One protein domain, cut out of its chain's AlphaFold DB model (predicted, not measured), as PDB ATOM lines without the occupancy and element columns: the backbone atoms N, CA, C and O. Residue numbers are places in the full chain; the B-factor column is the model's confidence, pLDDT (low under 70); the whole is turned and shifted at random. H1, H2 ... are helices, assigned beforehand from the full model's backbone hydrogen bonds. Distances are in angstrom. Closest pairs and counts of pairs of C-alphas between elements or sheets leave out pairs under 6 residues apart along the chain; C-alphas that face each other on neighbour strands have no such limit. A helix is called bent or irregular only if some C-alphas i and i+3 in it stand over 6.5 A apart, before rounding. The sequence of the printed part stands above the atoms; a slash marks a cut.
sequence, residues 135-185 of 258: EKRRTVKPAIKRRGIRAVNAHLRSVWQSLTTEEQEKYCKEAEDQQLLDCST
ATOM      1  N   GLU A 135     -22.959  15.778 260.752       93.62
ATOM      2  CA  GLU A 135     -23.483  14.677 261.558       93.62
ATOM      3  C   GLU A 135     -24.741  14.059 260.924       93.62
ATOM      4  O   GLU A 135     -24.756  12.877 260.565       93.62
ATOM      5  N   LYS A 136     -25.797  14.855 260.709       94.50
ATOM      6  CA  LYS A 136     -27.119  14.317 260.342       94.50
ATOM      7  C   LYS A 136     -27.231  13.847 258.898       94.50
ATOM      8  O   LYS A 136     -28.080  13.011 258.591       94.50
ATOM      9  N   ARG A 137     -26.383  14.325 257.984       89.44
ATOM     10  CA  ARG A 137     -26.466  13.968 256.554       89.44
ATOM     11  C   ARG A 137     -26.261  12.476 256.290       89.44
ATOM     12  O   ARG A 137     -26.843  11.943 255.341       89.44
ATOM     13  N   ARG A 138     -25.486  11.787 257.136       91.06
ATOM     14  CA  ARG A 138     -25.320  10.326 257.067       91.06
ATOM     15  C   ARG A 138     -26.636   9.613 257.384       91.06
ATOM     16  O   ARG A 138     -27.021   8.720 256.631       91.06
ATOM     17  N   THR A 139     -27.367  10.112 258.375       93.62
ATOM     18  CA  THR A 139     -28.636   9.571 258.886       93.62
ATOM     19  C   THR A 139     -29.853   9.878 258.004       93.62
ATOM     20  O   THR A 139     -30.890   9.237 258.144       93.62
ATOM     21  N   VAL A 140     -29.761  10.825 257.060       93.50
ATOM     22  CA  VAL A 140     -30.894  11.163 256.175       93.50
ATOM     23  C   VAL A 140     -31.370   9.937 255.387       93.50
ATOM     24  O   VAL A 140     -30.572   9.232 254.757       93.50
ATOM     25  N   LYS A 141     -32.696   9.732 255.374       94.38
ATOM     26  CA  LYS A 141     -33.369   8.619 254.692       94.38
ATOM     27  C   LYS A 141     -32.927   8.514 253.219       94.38
ATOM     28  O   LYS A 141     -32.911   9.530 252.511       94.38
ATOM     29  N   PRO A 142     -32.650   7.303 252.699       94.94
ATOM     30  CA  PRO A 142     -32.204   7.115 251.316       94.94
ATOM     31  C   PRO A 142     -33.232   7.613 250.290       94.94
ATOM     32  O   PRO A 142     -32.847   8.111 249.236       94.94
ATOM     33  N   ALA A 143     -34.529   7.580 250.617       94.38
ATOM     34  CA  ALA A 143     -35.588   8.140 249.777       94.38
ATOM     35  C   ALA A 143     -35.393   9.643 249.495       94.38
ATOM     36  O   ALA A 143     -35.587  10.091 248.368       94.38
ATOM     37  N   ILE A 144     -34.951  10.418 250.492       93.88
ATOM     38  CA  ILE A 144     -34.680  11.854 250.336       93.88
ATOM     39  C   ILE A 144     -33.370  12.055 249.567       93.88
ATOM     40  O   ILE A 144     -33.296  12.925 248.701       93.88
ATOM     41  N   LYS A 145     -32.359  11.210 249.814       93.75
ATOM     42  CA  LYS A 145     -31.086  11.240 249.075       93.75
ATOM     43  C   LYS A 145     -31.288  11.010 247.571       93.75
ATOM     44  O   LYS A 145     -30.707  11.745 246.777       93.75
ATOM     45  N   ARG A 146     -32.172  10.080 247.178       95.19
ATOM     46  CA  ARG A 146     -32.532   9.822 245.765       95.19
ATOM     47  C   ARG A 146     -33.166  11.031 245.069       95.19
ATOM     48  O   ARG A 146     -32.961  11.212 243.877       95.19
ATOM     49  N   ARG A 147     -33.888  11.887 245.805       95.62
ATOM     50  CA  ARG A 147     -34.459  13.145 245.276       95.62
ATOM     51  C   ARG A 147     -33.394  14.222 245.012       95.62
ATOM     52  O   ARG A 147     -33.693  15.246 244.402       95.62
ATOM     53  N   GLY A 148     -32.158  14.005 245.464       94.75
ATOM     54  CA  GLY A 148     -31.002  14.853 245.196       94.75
ATOM     55  C   GLY A 148     -30.607  15.780 246.349       94.75
ATOM     56  O   GLY A 148     -31.305  15.944 247.350       94.75
ATOM     57  N   ILE A 149     -29.453  16.435 246.184       93.88
ATOM     58  CA  ILE A 149     -28.814  17.265 247.219       93.88
ATOM     59  C   ILE A 149     -29.689  18.427 247.704       93.88
ATOM     60  O   ILE A 149     -29.668  18.775 248.883       93.88
ATOM     61  N   ARG A 150     -30.495  19.007 246.807       95.75
ATOM     62  CA  ARG A 150     -31.410  20.103 247.139       95.75
ATOM     63  C   ARG A 150     -32.504  19.643 248.105       95.75
ATOM     64  O   ARG A 150     -32.786  20.358 249.059       95.75
ATOM     65  N   ALA A 151     -33.065  18.451 247.894       96.25
ATOM     66  CA  ALA A 151     -34.076  17.875 248.779       96.25
ATOM     67  C   ALA A 151     -33.488  17.539 250.158       96.25
ATOM     68  O   ALA A 151     -34.094  17.852 251.179       96.25
ATOM     69  N   VAL A 152     -32.273  16.979 250.191       95.81
ATOM     70  CA  VAL A 152     -31.547  16.706 251.443       95.81
ATOM     71  C   VAL A 152     -31.299  17.992 252.234       95.81
ATOM     72  O   VAL A 152     -31.584  18.039 253.427       95.81
ATOM     73  N   ASN A 153     -30.820  19.053 251.580       95.81
ATOM     74  CA  ASN A 153     -30.547  20.326 252.248       95.81
ATOM     75  C   ASN A 153     -31.827  21.011 252.748       95.81
ATOM     76  O   ASN A 153     -31.809  21.610 253.818       95.81
ATOM     77  N   ALA A 154     -32.927  20.928 251.993       96.38
ATOM     78  CA  ALA A 154     -34.223  21.444 252.433       96.38
ATOM     79  C   ALA A 154     -34.721  20.701 253.682       96.38
ATOM     80  O   ALA A 154     -35.100  21.334 254.663       96.38
ATOM     81  N   HIS A 155     -34.633  19.368 253.679       97.00
ATOM     82  CA  HIS A 155     -34.996  18.553 254.832       97.00
ATOM     83  C   HIS A 155     -34.140  18.886 256.063       97.00
ATOM     84  O   HIS A 155     -34.685  19.166 257.124       97.00
ATOM     85  N   LEU A 156     -32.812  18.947 255.921       97.06
ATOM     86  CA  LEU A 156     -31.917  19.267 257.038       97.06
ATOM     87  C   LEU A 156     -32.141  20.677 257.598       97.06
ATOM     88  O   LEU A 156     -32.013  20.868 258.802       97.06
ATOM     89  N   ARG A 157     -32.505  21.657 256.761       97.06
ATOM     90  CA  ARG A 157     -32.889  22.998 257.237       97.06
ATOM     91  C   ARG A 157     -34.153  22.964 258.090       97.06
ATOM     92  O   ARG A 157     -34.184  23.614 259.126       97.06
ATOM     93  N   SER A 158     -35.162  22.203 257.669       97.19
ATOM     94  CA  SER A 158     -36.396  22.031 258.442       97.19
ATOM     95  C   SER A 158     -36.125  21.341 259.781       97.19
ATOM     96  O   SER A 158     -36.605  21.812 260.808       97.19
ATOM     97  N   VAL A 159     -35.286  20.297 259.795       96.75
ATOM     98  CA  VAL A 159     -34.875  19.637 261.046       96.75
ATOM     99  C   VAL A 159     -34.132  20.618 261.952       96.75
ATOM    100  O   VAL A 159     -34.479  20.721 263.117       96.75
ATOM    101  N   TRP A 160     -33.177  21.385 261.419       97.25
ATOM    102  CA  TRP A 160     -32.435  22.388 262.192       97.25
ATOM    103  C   TRP A 160     -33.346  23.425 262.853       97.25
ATOM    104  O   TRP A 160     -33.168  23.733 264.023       97.25
ATOM    105  N   GLN A 161     -34.347  23.932 262.128       96.81
ATOM    106  CA  GLN A 161     -35.325  24.880 262.673       96.81
ATOM    107  C   GLN A 161     -36.238  24.268 263.744       96.81
ATOM    108  O   GLN A 161     -36.815  25.013 264.526       96.81
ATOM    109  N   SER A 162     -36.373  22.939 263.763       97.38
ATOM    110  CA  SER A 162     -37.195  22.210 264.735       97.38
ATOM    111  C   SER A 162     -36.416  21.792 265.987       97.38
ATOM    112  O   SER A 162     -37.030  21.322 266.939       97.38
ATOM    113  N   LEU A 163     -35.083  21.927 265.989       96.50
ATOM    114  CA  LEU A 163     -34.253  21.658 267.166       96.50
ATOM    115  C   LEU A 163     -34.533  22.679 268.264       96.50
ATOM    116  O   LEU A 163     -34.787  23.854 267.971       96.50
ATOM    117  N   THR A 164     -34.398  22.255 269.517       97.62
ATOM    118  CA  THR A 164     -34.491  23.181 270.649       97.62
ATOM    119  C   THR A 164     -33.308  24.151 270.654       97.62
ATOM    120  O   THR A 164     -32.260  23.907 270.049       97.62
ATOM    121  N   THR A 165     -33.460  25.281 271.342       96.62
ATOM    122  CA  THR A 165     -32.379  26.270 271.475       96.62
ATOM    123  C   THR A 165     -31.145  25.679 272.154       96.62
ATOM    124  O   THR A 165     -30.036  25.982 271.733       96.62
ATOM    125  N   GLU A 166     -31.333  24.789 273.130       96.81
ATOM    126  CA  GLU A 166     -30.249  24.086 273.834       96.81
ATOM    127  C   GLU A 166     -29.453  23.171 272.889       96.81
ATOM    128  O   GLU A 166     -28.221  23.147 272.899       96.81
ATOM    129  N   GLU A 167     -30.143  22.445 272.005       96.31
ATOM    130  CA  GLU A 167     -29.489  21.611 270.996       96.31
ATOM    131  C   GLU A 167     -28.741  22.457 269.962       96.31
ATOM    132  O   GLU A 167     -27.627  22.108 269.563       96.31
ATOM    133  N   GLN A 168     -29.327  23.576 269.529       96.25
ATOM    134  CA  GLN A 168     -28.661  24.500 268.609       96.25
ATOM    135  C   GLN A 168     -27.421  25.129 269.255       96.25
ATOM    136  O   GLN A 168     -26.385  25.236 268.595       96.25
ATOM    137  N   GLU A 169     -27.490  25.485 270.539       96.94
ATOM    138  CA  GLU A 169     -26.379  26.058 271.301       96.94
ATOM    139  C   GLU A 169     -25.178  25.109 271.362       96.94
ATOM    140  O   GLU A 169     -24.043  25.540 271.146       96.94
ATOM    141  N   LYS A 170     -25.416  23.803 271.529       97.25
ATOM    142  CA  LYS A 170     -24.358  22.785 271.453       97.25
ATOM    143  C   LYS A 170     -23.571  22.873 270.139       97.25
ATOM    144  O   LYS A 170     -22.342  22.850 270.151       97.25
ATOM    145  N   TYR A 171     -24.270  22.995 269.010       97.19
ATOM    146  CA  TYR A 171     -23.633  23.116 267.695       97.19
ATOM    147  C   TYR A 171     -22.992  24.491 267.468       97.19
ATOM    148  O   TYR A 171     -21.997  24.583 266.747       97.19
ATOM    149  N   CYS A 172     -23.538  25.557 268.062       95.38
ATOM    150  CA  CYS A 172     -22.913  26.881 268.053       95.38
ATOM    151  C   CYS A 172     -21.570  26.861 268.780       95.38
ATOM    152  O   CYS A 172     -20.574  27.275 268.191       95.38
ATOM    153  N   LYS A 173     -21.519  26.284 269.986       95.94
ATOM    154  CA  LYS A 173     -20.283  26.140 270.759       95.94
ATOM    155  C   LYS A 173     -19.217  25.347 269.998       95.94
ATOM    156  O   LYS A 173     -18.083  25.789 269.882       95.94
ATOM    157  N   GLU A 174     -19.592  24.228 269.377       94.50
ATOM    158  CA  GLU A 174     -18.648  23.438 268.572       94.50
ATOM    159  C   GLU A 174     -18.125  24.211 267.344       94.50
ATOM    160  O   GLU A 174     -16.966  24.070 266.946       94.50
ATOM    161  N   ALA A 175     -18.960  25.052 266.729       94.75
ATOM    162  CA  ALA A 175     -18.532  25.905 265.625       94.75
ATOM    163  C   ALA A 175     -17.630  27.063 266.076       94.75
ATOM    164  O   ALA A 175     -16.798  27.519 265.288       94.75
ATOM    165  N   GLU A 176     -17.790  27.553 267.304       92.69
ATOM    166  CA  GLU A 176     -16.888  28.531 267.919       92.69
ATOM    167  C   GLU A 176     -15.525  27.905 268.221       92.69
ATOM    168  O   GLU A 176     -14.505  28.476 267.835       92.69
ATOM    169  N   ASP A 177     -15.499  26.692 268.778       90.75
ATOM    170  CA  ASP A 177     -14.260  25.942 269.023       90.75
ATOM    171  C   ASP A 177     -13.478  25.714 267.714       90.75
ATOM    172  O   ASP A 177     -12.259  25.900 267.652       90.75
ATOM    173  N   GLN A 178     -14.182  25.375 266.625       87.44
ATOM    174  CA  GLN A 178     -13.572  25.201 265.300       87.44
ATOM    175  C   GLN A 178     -13.100  26.528 264.690       87.44
ATOM    176  O   GLN A 178     -12.049  26.564 264.052       87.44
ATOM    177  N   GLN A 179     -13.838  27.622 264.895       87.44
ATOM    178  CA  GLN A 179     -13.397  28.958 264.482       87.44
ATOM    179  C   GLN A 179     -12.130  29.387 265.223       87.44
ATOM    180  O   GLN A 179     -11.214  29.908 264.593       87.44
ATOM    181  N   LEU A 180     -12.051  29.140 266.530       83.56
ATOM    182  CA  LEU A 180     -10.886  29.489 267.339       83.56
ATOM    183  C   LEU A 180      -9.635  28.720 266.882       83.56
ATOM    184  O   LEU A 180      -8.563  29.310 266.734       83.56
ATOM    185  N   LEU A 181      -9.790  27.427 266.581       83.50
ATOM    186  CA  LEU A 181      -8.716  26.593 266.040       83.50
ATOM    187  C   LEU A 181      -8.241  27.077 264.657       83.50
ATOM    188  O   LEU A 181      -7.038  27.164 264.393       83.50
ATOM    189  N   ASP A 182      -9.176  27.432 263.775       78.75
ATOM    190  CA  ASP A 182      -8.852  27.978 262.454       78.75
ATOM    191  C   ASP A 182      -8.191  29.365 262.558       78.75
ATOM    192  O   ASP A 182      -7.268  29.664 261.801       78.75
ATOM    193  N   CYS A 183      -8.613  30.221 263.489       71.44
ATOM    194  CA  CYS A 183      -7.988  31.526 263.712       71.44
ATOM    195  C   CYS A 183      -6.534  31.386 264.182       71.44
ATOM    196  O   CYS A 183      -5.662  32.053 263.632       71.44
ATOM    197  N   SER A 184      -6.261  30.473 265.120       68.69
ATOM    198  CA  SER A 184      -4.903  30.231 265.632       68.69
ATOM    199  C   SER A 184      -3.944  29.695 264.560       68.69
ATOM    200  O   SER A 184      -2.749  29.977 264.594       68.69
ATOM    201  N   THR A 185      -4.446  28.947 263.576       66.00
ATOM    202  CA  THR A 185      -3.608  28.355 262.519       66.00
ATOM    203  C   THR A 185      -3.379  29.280 261.319       66.00
ATOM    204  O   THR A 185      -2.425  29.071 260.567       66.00
TER     205      THR A 185
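Overview. This is residues 135 to 185 of the 258 residues of the protein "HMG box domain-containing protein" of Tetraodon nigroviridis (UniProt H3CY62). Two helices, H3 and the longer H4, make an open V that meets at the link between them, with two short helices, H1 and H2, beside the H3 arm. The H4 arm sticks out, with residues 169 to 185 standing free. The printed part has 51 residues with four named helices, in the order H1, H2, H3, H4, and no named strand; its class is all helix. It is loose, with a radius of gyration of the C-alphas of 14.0 A, and only just elongated, spanning 40 by 27 by 15 A.

Arrangement. H1, residues 135 to 139, and H2, residues 142 to 146, are apart. H1 only just touches H3, residues 149 to 162, with 3 pairs of C-alphas within 8 A; the closest are those of Arg 137 and Leu 156, 7.6 A apart, and H3 takes part with residues 152 to 156 alone. H2 and H3 touch only at the corner by their link, H3 with residues 151 to 152 alone; their closest C-alphas, of Ile 144 and Val 152, are 5.9 A apart. H3 and H4, residues 165 to 185, are close but not clearly touching: their closest C-alphas, of Trp 160 and Gln 168, are 7.7 A apart. They run opposite ways at a steep tilt of 62 degrees. H4 is apart from H1 and H2. Every O i to N i+4 pair is within hydrogen-bond range in H2 and H3, against 16 of 17 in H4 and 0 of 1 in H1, where 1 of 2 O i to N i+3 pairs is within range.

Along the chain. H1 begins at C-alpha 135, (-23.483, 14.677, 261.558), and is only just irregular: C-alphas 135 and 138 are 6.52 A apart. H3 is 20.0 A long from first to last C-alpha. H4, 30.2 A long, ends at C-alpha 185, (-3.608, 28.355, 262.519).

Size, cuts and confidence. The two C-alphas farthest apart, of Ala 143 and Ser 184, are 41.0 A apart. The printed part has no cut, and its three links are tight. The mean pLDDT of the printed part is 92.7; residues 184 to 185 are under 70.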